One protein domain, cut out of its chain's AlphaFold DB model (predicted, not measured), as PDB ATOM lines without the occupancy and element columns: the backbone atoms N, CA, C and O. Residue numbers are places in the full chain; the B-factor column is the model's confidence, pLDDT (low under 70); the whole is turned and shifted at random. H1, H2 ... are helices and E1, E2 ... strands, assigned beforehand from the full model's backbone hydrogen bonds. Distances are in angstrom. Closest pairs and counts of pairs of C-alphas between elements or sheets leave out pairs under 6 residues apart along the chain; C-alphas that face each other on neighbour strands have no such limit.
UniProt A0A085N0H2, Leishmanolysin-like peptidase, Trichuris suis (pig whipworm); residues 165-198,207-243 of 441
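Overview. This is residues 165 to 198 and 207 to 243 of the 441 residues of the protein "Leishmanolysin-like peptidase" of Trichuris suis (pig whipworm) (UniProt A0A085N0H2). With little regular structure, the model is mostly loops round one short helix, H1, with the hairpin E3 and E4 beside it, the small pair E2 and E5 nearby, and E1 far out. Of 71 printed residues, 25 are in named elements, in the order H1 E1 E2 E3 E4 E5; the class is mixed, both sheets antiparallel. It is compact, radius of gyration of the C-alphas 12.3 A, spanning 36 by 32 by 23 A.

Arrangement. H1, residues 179 to 188, has every O i to N i+4 pair within hydrogen-bond range. E1, residues 193 to 195, pairs with no named strand. E2, residues 207 to 209, is antiparallel to E5, residues 238 to 240; N 208 and O 239, 2.8 A, are within hydrogen-bond range. E3, residues 224 to 226, and E4, residues 232 to 234, form a hairpin; N 233 and O 225, 2.9 A, are within hydrogen-bond range. The closest C-alphas of H1 and E3, Ile 183 and Ala 225, are 7.3 A apart.

Along the chain. H1 runs 14.3 A from C-alpha 179 at (152.487, 175.073, 212.163); E5 ends at C-alpha 240 (160.896, 182.310, 216.534).

Size, cuts and confidence. Residues 199 to 206 are cut out, C-alphas 198 and 207 being 22.2 A apart. The link E2 to E3 is long. No printed residue is under pLDDT 70.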
ATOM      1  N   SER A 165     157.487 173.579 201.956       96.12
ATOM      2  CA  SER A 165     157.988 172.514 201.078       96.12
ATOM      3  C   SER A 165     157.967 171.123 201.728       96.12
ATOM      4  O   SER A 165     158.260 170.125 201.065       96.12
ATOM      5  N   LYS A 166     157.659 171.039 203.028       97.38
ATOM      6  CA  LYS A 166     157.648 169.796 203.805       97.38
ATOM      7  C   LYS A 166     156.219 169.340 204.107       97.38
ATOM      8  O   LYS A 166     155.291 170.146 204.088       97.38
ATOM      9  N   PRO A 167     156.014 168.042 204.404       97.44
ATOM     10  CA  PRO A 167     154.710 167.548 204.829       97.44
ATOM     11  C   PRO A 167     154.143 168.350 206.007       97.44
ATOM     12  O   PRO A 167     154.852 168.638 206.967       97.44
ATOM     13  N   ALA A 168     152.845 168.645 205.968       95.19
ATOM     14  CA  ALA A 168     152.121 169.308 207.052       95.19
ATOM     15  C   ALA A 168     151.878 168.342 208.229       95.19
ATOM     16  O   ALA A 168     150.754 167.906 208.478       95.19
ATOM     17  N   LYS A 169     152.955 167.937 208.907       94.94
ATOM     18  CA  LYS A 169     152.966 166.971 210.016       94.94
ATOM     19  C   LYS A 169     153.973 167.424 211.076       94.94
ATOM     20  O   LYS A 169     155.000 167.984 210.680       94.94
ATOM     21  N   PRO A 170     153.743 167.169 212.377       92.31
ATOM     22  CA  PRO A 170     154.714 167.510 213.410       92.31
ATOM     23  C   PRO A 170     156.113 166.978 213.072       92.31
ATOM     24  O   PRO A 170     156.275 165.838 212.638       92.31
ATOM     25  N   GLY A 171     157.107 167.847 213.195       92.06
ATOM     26  CA  GLY A 171     158.524 167.576 212.981       92.06
ATOM     27  C   GLY A 171     159.023 167.356 211.562       92.06
ATOM     28  O   GLY A 171     160.231 167.269 211.355       92.06
ATOM     29  N   ALA A 172     158.146 167.394 210.563       94.75
ATOM     30  CA  ALA A 172     158.537 167.226 209.166       94.75
ATOM     31  C   ALA A 172     159.459 168.339 208.622       94.75
ATOM     32  O   ALA A 172     160.127 168.141 207.607       94.75
ATOM     33  N   ALA A 173     159.487 169.509 209.272       96.31
ATOM     34  CA  ALA A 173     160.260 170.674 208.843       96.31
ATOM     35  C   ALA A 173     161.573 170.887 209.612       96.31
ATOM     36  O   ALA A 173     162.137 171.978 209.537       96.31
ATOM     37  N   TYR A 174     162.080 169.871 210.323       94.12
ATOM     38  CA  TYR A 174     163.356 169.973 211.037       94.12
ATOM     39  C   TYR A 174     164.471 170.554 210.129       94.12
ATOM     40  O   TYR A 174     164.563 170.170 208.953       94.12
ATOM     41  N   PRO A 175     165.314 171.482 210.631       94.25
ATOM     42  CA  PRO A 175     165.430 171.963 212.015       94.25
ATOM     43  C   PRO A 175     164.469 173.096 212.394       94.25
ATOM     44  O   PRO A 175     164.531 173.586 213.522       94.25
ATOM     45  N   TYR A 176     163.567 173.507 211.503       96.25
ATOM     46  CA  TYR A 176     162.509 174.445 211.860       96.25
ATOM     47  C   TYR A 176     161.336 173.736 212.538       96.25
ATOM     48  O   TYR A 176     161.105 172.534 212.374       96.25
ATOM     49  N   CYS A 177     160.575 174.499 213.306       95.62
ATOM     50  CA  CYS A 177     159.265 174.082 213.776       95.62
ATOM     51  C   CYS A 177     158.209 174.558 212.784       95.62
ATOM     52  O   CYS A 177     158.279 175.684 212.290       95.62
ATOM     53  N   ASN A 178     157.222 173.717 212.496       96.06
ATOM     54  CA  ASN A 178     156.130 174.078 211.595       96.06
ATOM     55  C   ASN A 178     154.833 174.404 212.346       96.06
ATOM     56  O   ASN A 178     154.751 174.346 213.571       96.06
ATOM     57  N   TRP A 179     153.790 174.748 211.591       95.69
ATOM     58  CA  TRP A 179     152.487 175.073 212.163       95.69
ATOM     59  C   TRP A 179     151.859 173.894 212.921       95.69
ATOM     60  O   TRP A 179     151.214 174.097 213.944       95.69
ATOM     61  N   GLN A 180     152.078 172.653 212.471       95.56
ATOM     62  CA  GLN A 180     151.586 171.466 213.176       95.56
ATOM     63  C   GLN A 180     152.290 171.256 214.522       95.56
ATOM     64  O   GLN A 180     151.640 170.837 215.477       95.56
ATOM     65  N   ASP A 181     153.577 171.600 214.624       94.62
ATOM     66  CA  ASP A 181     154.299 171.628 215.900       94.62
ATOM     67  C   ASP A 181     153.694 172.662 216.858       94.62
ATOM     68  O   ASP A 181     153.520 172.380 218.043       94.62
ATOM     69  N   TYR A 182     153.331 173.843 216.343       94.56
ATOM     70  CA  TYR A 182     152.684 174.885 217.142       94.56
ATOM     71  C   TYR A 182     151.301 174.448 217.633       94.56
ATOM     72  O   TYR A 182     151.016 174.574 218.821       94.56
ATOM     73  N   ILE A 183     150.463 173.879 216.754       93.94
ATOM     74  CA  ILE A 183     149.151 173.333 217.138       93.94
ATOM     75  C   ILE A 183     149.321 172.316 218.268       93.94
ATOM     76  O   ILE A 183     148.647 172.428 219.286       93.94
ATOM     77  N   LEU A 184     150.253 171.369 218.125       91.06
ATOM     78  CA  LEU A 184     150.504 170.345 219.139       91.06
ATOM     79  C   LEU A 184     150.929 170.954 220.485       91.06
ATOM     80  O   LEU A 184     150.414 170.553 221.529       91.06
ATOM     81  N   ALA A 185     151.818 171.953 220.468       90.56
ATOM     82  CA  ALA A 185     152.232 172.673 221.672       90.56
ATOM     83  C   ALA A 185     151.052 173.389 222.360       90.56
ATOM     84  O   ALA A 185     150.925 173.331 223.585       90.56
ATOM     85  N   GLN A 186     150.156 174.015 221.584       91.62
ATOM     86  CA  GLN A 186     148.969 174.699 222.109       91.62
ATOM     87  C   GLN A 186     147.916 173.725 222.650       91.62
ATOM     88  O   GLN A 186     147.399 173.946 223.743       91.62
ATOM     89  N   THR A 187     147.644 172.619 221.947       89.75
ATOM     90  CA  THR A 187     146.731 171.560 222.411       89.75
ATOM     91  C   THR A 187     147.164 171.013 223.766       89.75
ATOM     92  O   THR A 187     146.343 170.820 224.658       89.75
ATOM     93  N   MET A 188     148.469 170.805 223.941       84.50
ATOM     94  CA  MET A 188     149.025 170.244 225.170       84.50
ATOM     95  C   MET A 188     149.295 171.307 226.244       84.50
ATOM     96  O   MET A 188     149.569 170.947 227.384       84.50
ATOM     97  N   LYS A 189     149.204 172.604 225.907       86.06
ATOM     98  CA  LYS A 189     149.531 173.757 226.775       86.06
ATOM     99  C   LYS A 189     150.937 173.659 227.376       86.06
ATOM    100  O   LYS A 189     151.153 173.952 228.552       86.06
ATOM    101  N   MET A 190     151.892 173.207 226.567       82.19
ATOM    102  CA  MET A 190     153.239 172.846 227.003       82.19
ATOM    103  C   MET A 190     154.271 173.095 225.906       82.19
ATOM    104  O   MET A 190     153.961 173.065 224.716       82.19
ATOM    105  N   ASN A 191     155.527 173.277 226.312       80.62
ATOM    106  CA  ASN A 191     156.631 173.364 225.367       80.62
ATOM    107  C   ASN A 191     156.888 171.995 224.732       80.62
ATOM    108  O   ASN A 191     157.199 171.032 225.431       80.62
ATOM    109  N   LEU A 192     156.783 171.921 223.406       83.81
ATOM    110  CA  LEU A 192     157.032 170.692 222.661       83.81
ATOM    111  C   LEU A 192     158.536 170.403 222.600       83.81
ATOM    112  O   LEU A 192     159.325 171.281 222.235       83.81
ATOM    113  N   ARG A 193     158.913 169.164 222.920       90.62
ATOM    114  CA  ARG A 193     160.289 168.662 222.849       90.62
ATOM    115  C   ARG A 193     160.394 167.476 221.925       90.62
ATOM    116  O   ARG A 193     159.421 166.749 221.760       90.62
ATOM    117  N   ARG A 194     161.579 167.302 221.350       92.62
ATOM    118  CA  ARG A 194     161.919 166.213 220.437       92.62
ATOM    119  C   ARG A 194     163.396 165.875 220.510       92.62
ATOM    120  O   ARG A 194     164.165 166.584 221.158       92.62
ATOM    121  N   CYS A 195     163.796 164.826 219.815       93.94
ATOM    122  CA  CYS A 195     165.195 164.519 219.604       93.94
ATOM    123  C   CYS A 195     165.812 165.383 218.510       93.94
ATOM    124  O   CYS A 195     165.176 165.748 217.519       93.94
ATOM    125  N   ASP A 196     167.089 165.714 218.691       91.56
ATOM    126  CA  ASP A 196     167.910 166.169 217.580       91.56
ATOM    127  C   ASP A 196     168.088 165.040 216.552       91.56
ATOM    128  O   ASP A 196     167.928 163.856 216.855       91.56
ATOM    129  N   ARG A 197     168.488 165.396 215.327       88.12
ATOM    130  CA  ARG A 197     168.618 164.440 214.212       88.12
ATOM    131  C   ARG A 197     169.610 163.297 214.470       88.12
ATOM    132  O   ARG A 197     169.650 162.358 213.697       88.12
ATOM    133  N   LYS A 198     170.473 163.385 215.487       89.31
ATOM    134  CA  LYS A 198     171.445 162.331 215.823       89.31
ATOM    135  C   LYS A 198     171.101 161.579 217.107       89.31
ATOM    136  O   LYS A 198     171.923 160.774 217.547       89.31
ATOM    137  N   PHE A 207     159.289 178.823 219.871       92.44
ATOM    138  CA  PHE A 207     158.141 179.656 219.505       92.44
ATOM    139  C   PHE A 207     158.032 180.880 220.423       92.44
ATOM    140  O   PHE A 207     158.107 180.767 221.645       92.44
ATOM    141  N   GLU A 208     157.790 182.037 219.822       91.75
ATOM    142  CA  GLU A 208     157.527 183.299 220.497       91.75
ATOM    143  C   GLU A 208     156.208 183.881 219.994       91.75
ATOM    144  O   GLU A 208     155.903 183.841 218.800       91.75
ATOM    145  N   HIS A 209     155.433 184.440 220.921       90.62
ATOM    146  CA  HIS A 209     154.247 185.216 220.599       90.62
ATOM    147  C   HIS A 209     154.565 186.710 220.710       90.62
ATOM    148  O   HIS A 209     154.659 187.254 221.811       90.62
ATOM    149  N   ASN A 210     154.704 187.382 219.572       88.06
ATOM    150  CA  ASN A 210     155.086 188.784 219.484       88.06
ATOM    151  C   ASN A 210     154.019 189.588 218.725       88.06
ATOM    152  O   ASN A 210     153.850 189.460 217.515       88.06
ATOM    153  N   ASN A 211     153.294 190.449 219.445       85.00
ATOM    154  CA  ASN A 211     152.246 191.301 218.866       85.00
ATOM    155  C   ASN A 211     152.798 192.527 218.121       85.00
ATOM    156  O   ASN A 211     152.064 193.186 217.392       85.00
ATOM    157  N   THR A 212     154.077 192.844 218.317       85.44
ATOM    158  CA  THR A 212     154.787 193.959 217.670       85.44
ATOM    159  C   THR A 212     155.688 193.483 216.530       85.44
ATOM    160  O   THR A 212     156.602 194.189 216.115       85.44
ATOM    161  N   LEU A 213     155.453 192.262 216.045       78.75
ATOM    162  CA  LEU A 213     156.273 191.611 215.037       78.75
ATOM    163  C   LEU A 213     156.267 192.396 213.720       78.75
ATOM    164  O   LEU A 213     155.207 192.697 213.167       78.75
ATOM    165  N   SER A 214     157.461 192.688 213.200       83.62
ATOM    166  CA  SER A 214     157.608 193.248 211.855       83.62
ATOM    167  C   SER A 214     156.980 192.305 210.828       83.62
ATOM    168  O   SER A 214     157.097 191.079 210.925       83.62
ATOM    169  N   ALA A 215     156.345 192.871 209.801       82.38
ATOM    170  CA  ALA A 215     155.710 192.100 208.735       82.38
ATOM    171  C   ALA A 215     156.690 191.170 207.995       82.38
ATOM    172  O   ALA A 215     156.231 190.246 207.328       82.38
ATOM    173  N   GLU A 216     158.004 191.401 208.118       84.81
ATOM    174  CA  GLU A 216     159.074 190.588 207.528       84.81
ATOM    175  C   GLU A 216     159.379 189.281 208.285       84.81
ATOM    176  O   GLU A 216     159.970 188.372 207.707       84.81
ATOM    177  N   PHE A 217     158.903 189.144 209.527       88.44
ATOM    178  CA  PHE A 217     159.110 187.963 210.381       88.44
ATOM    179  C   PHE A 217     157.810 187.209 210.701       88.44
ATOM    180  O   PHE A 217     157.797 186.266 211.497       88.44
ATOM    181  N   ALA A 218     156.697 187.617 210.087       88.44
ATOM    182  CA  ALA A 218     155.360 187.076 210.317       88.44
ATOM    183  C   ALA A 218     155.125 185.744 209.575       88.44
ATOM    184  O   ALA A 218     154.215 185.623 208.745       88.44
ATOM    185  N   TYR A 219     155.954 184.738 209.869       91.06
ATOM    186  CA  TYR A 219     156.030 183.485 209.116       91.06
ATOM    187  C   TYR A 219     154.778 182.619 209.179       91.06
ATOM    188  O   TYR A 219     154.551 181.855 208.251       91.06
ATOM    189  N   PHE A 220     153.946 182.709 210.218       93.62
ATOM    190  CA  PHE A 220     152.674 181.973 210.289       93.62
ATOM    191  C   PHE A 220     151.447 182.855 210.038       93.62
ATOM    192  O   PHE A 220     150.311 182.426 210.247       93.62
ATOM    193  N   SER A 221     151.642 184.073 209.526       91.62
ATOM    194  CA  SER A 221     150.528 184.955 209.181       91.62
ATOM    195  C   SER A 221     149.578 184.310 208.166       91.62
ATOM    196  O   SER A 221     149.999 183.692 207.184       91.62
ATOM    197  N   GLY A 222     148.276 184.425 208.437       89.88
ATOM    198  CA  GLY A 222     147.202 183.789 207.667       89.88
ATOM    199  C   GLY A 222     146.922 182.324 208.023       89.88
ATOM    200  O   GLY A 222     145.978 181.752 207.480       89.88
ATOM    201  N   MET A 223     147.691 181.705 208.925       93.44
ATOM    202  CA  MET A 223     147.394 180.364 209.438       93.44
ATOM    203  C   MET A 223     146.511 180.440 210.680       93.44
ATOM    204  O   MET A 223     146.769 181.233 211.583       93.44
ATOM    205  N   ASN A 224     145.490 179.586 210.728       95.62
ATOM    206  CA  ASN A 224     144.579 179.454 211.860       95.62
ATOM    207  C   ASN A 224     144.309 177.970 212.126       95.62
ATOM    208  O   ASN A 224     144.400 177.147 211.212       95.62
ATOM    209  N   ALA A 225     143.955 177.632 213.362       95.69
ATOM    210  CA  ALA A 225     143.469 176.304 213.719       95.69
ATOM    211  C   ALA A 225     142.425 176.397 214.838       95.69
ATOM    212  O   ALA A 225     142.422 177.354 215.611       95.69
ATOM    213  N   VAL A 226     141.552 175.394 214.909       95.38
ATOM    214  CA  VAL A 226     140.596 175.213 216.007       95.38
ATOM    215  C   VAL A 226     141.042 173.989 216.795       95.38
ATOM    216  O   VAL A 226     141.210 172.916 216.215       95.38
ATOM    217  N   LEU A 227     141.294 174.171 218.087       93.12
ATOM    218  CA  LEU A 227     141.698 173.102 218.997       93.12
ATOM    219  C   LEU A 227     140.481 172.267 219.429       93.12
ATOM    220  O   LEU A 227     139.333 172.659 219.225       93.12
ATOM    221  N   GLU A 228     140.731 171.119 220.060       88.38
ATOM    222  CA  GLU A 228     139.675 170.217 220.549       88.38
ATOM    223  C   GLU A 228     138.749 170.881 221.581       88.38
ATOM    224  O   GLU A 228     137.560 170.575 221.631       88.38
ATOM    225  N   ASP A 229     139.266 171.833 222.364       90.19
ATOM    226  CA  ASP A 229     138.491 172.627 223.325       90.19
ATOM    227  C   ASP A 229     137.757 173.823 222.684       90.19
ATOM    228  O   ASP A 229     137.269 174.703 223.389       90.19
ATOM    229  N   MET A 230     137.657 173.844 221.347       92.00
ATOM    230  CA  MET A 230     137.070 174.909 220.522       92.00
ATOM    231  C   MET A 230     137.827 176.245 220.561       92.00
ATOM    232  O   MET A 230     137.354 177.234 219.994       92.00
ATOM    233  N   THR A 231     139.014 176.298 221.170       93.81
ATOM    234  CA  THR A 231     139.866 177.490 221.119       93.81
ATOM    235  C   THR A 231     140.357 177.726 219.695       93.81
ATOM    236  O   THR A 231     140.896 176.826 219.049       93.81
ATOM    237  N   VAL A 232     140.214 178.959 219.208       94.31
ATOM    238  CA  VAL A 232     140.788 179.387 217.928       94.31
ATOM    239  C   VAL A 232     142.176 179.957 218.181       94.31
ATOM    240  O   VAL A 232     142.337 180.873 218.986       94.31
ATOM    241  N   ILE A 233     143.177 179.435 217.476       94.56
ATOM    242  CA  ILE A 233     144.546 179.953 217.507       94.56
ATOM    243  C   ILE A 233     144.916 180.581 216.165       94.56
ATOM    244  O   ILE A 233     144.558 180.074 215.098       94.56
ATOM    245  N   HIS A 234     145.663 181.681 216.237       93.69
ATOM    246  CA  HIS A 234     146.076 182.493 215.099       93.69
ATOM    247  C   HIS A 234     147.602 182.534 215.003       93.69
ATOM    248  O   HIS A 234     148.284 182.711 216.009       93.69
ATOM    249  N   GLY A 235     148.142 182.391 213.793       92.62
ATOM    250  CA  GLY A 235     149.587 182.397 213.545       92.62
ATOM    251  C   GLY A 235     150.194 183.782 213.300       92.62
ATOM    252  O   GLY A 235     151.404 183.892 213.139       92.62
ATOM    253  N   ALA A 236     149.390 184.850 213.252       90.62
ATOM    254  CA  ALA A 236     149.855 186.187 212.862       90.62
ATOM    255  C   ALA A 236     150.954 186.766 213.773       90.62
ATOM    256  O   ALA A 236     151.837 187.465 213.288       90.62
ATOM    257  N   SER A 237     150.905 186.447 215.064       90.69
ATOM    258  CA  SER A 237     151.854 186.872 216.100       90.69
ATOM    259  C   SER A 237     152.881 185.792 216.454       90.69
ATOM    260  O   SER A 237     153.665 185.982 217.379       90.69
ATOM    261  N   VAL A 238     152.875 184.647 215.765       92.94
ATOM    262  CA  VAL A 238     153.730 183.500 216.101       92.94
ATOM    263  C   VAL A 238     154.989 183.524 215.243       92.94
ATOM    264  O   VAL A 238     154.917 183.538 214.012       92.94
ATOM    265  N   THR A 239     156.146 183.492 215.896       92.88
ATOM    266  CA  THR A 239     157.463 183.509 215.251       92.88
ATOM    267  C   THR A 239     158.500 182.741 216.083       92.88
ATOM    268  O   THR A 239     158.131 182.044 217.029       92.88
ATOM    269  N   GLY A 240     159.780 182.799 215.722       93.31
ATOM    270  CA  GLY A 240     160.896 182.310 216.534       93.31
ATOM    271  C   GLY A 240     161.500 183.405 217.420       93.31
ATOM    272  O   GLY A 240     161.672 184.543 216.985       93.31
ATOM    273  N   ALA A 241     161.881 183.046 218.646       90.50
ATOM    274  CA  ALA A 241     162.418 183.981 219.644       90.50
ATOM    275  C   ALA A 241     163.823 184.536 219.325       90.50
ATOM    276  O   ALA A 241     164.268 185.516 219.923       90.50
ATOM    277  N   ASP A 242     164.573 183.890 218.427       88.81
ATOM    278  CA  ASP A 242     165.976 184.223 218.172       88.81
ATOM    279  C   ASP A 242     166.140 185.126 216.943       88.81
ATOM    280  O   ASP A 242     166.052 184.676 215.795       88.81
ATOM    281  N   LYS A 243     166.437 186.406 217.188       88.69
ATOM    282  CA  LYS A 243     166.629 187.408 216.129       88.69
ATOM    283  C   LYS A 243     167.762 187.072 215.152       88.69
ATOM    284  O   LYS A 243     167.642 187.385 213.979       88.69
TER     285      LYS A 243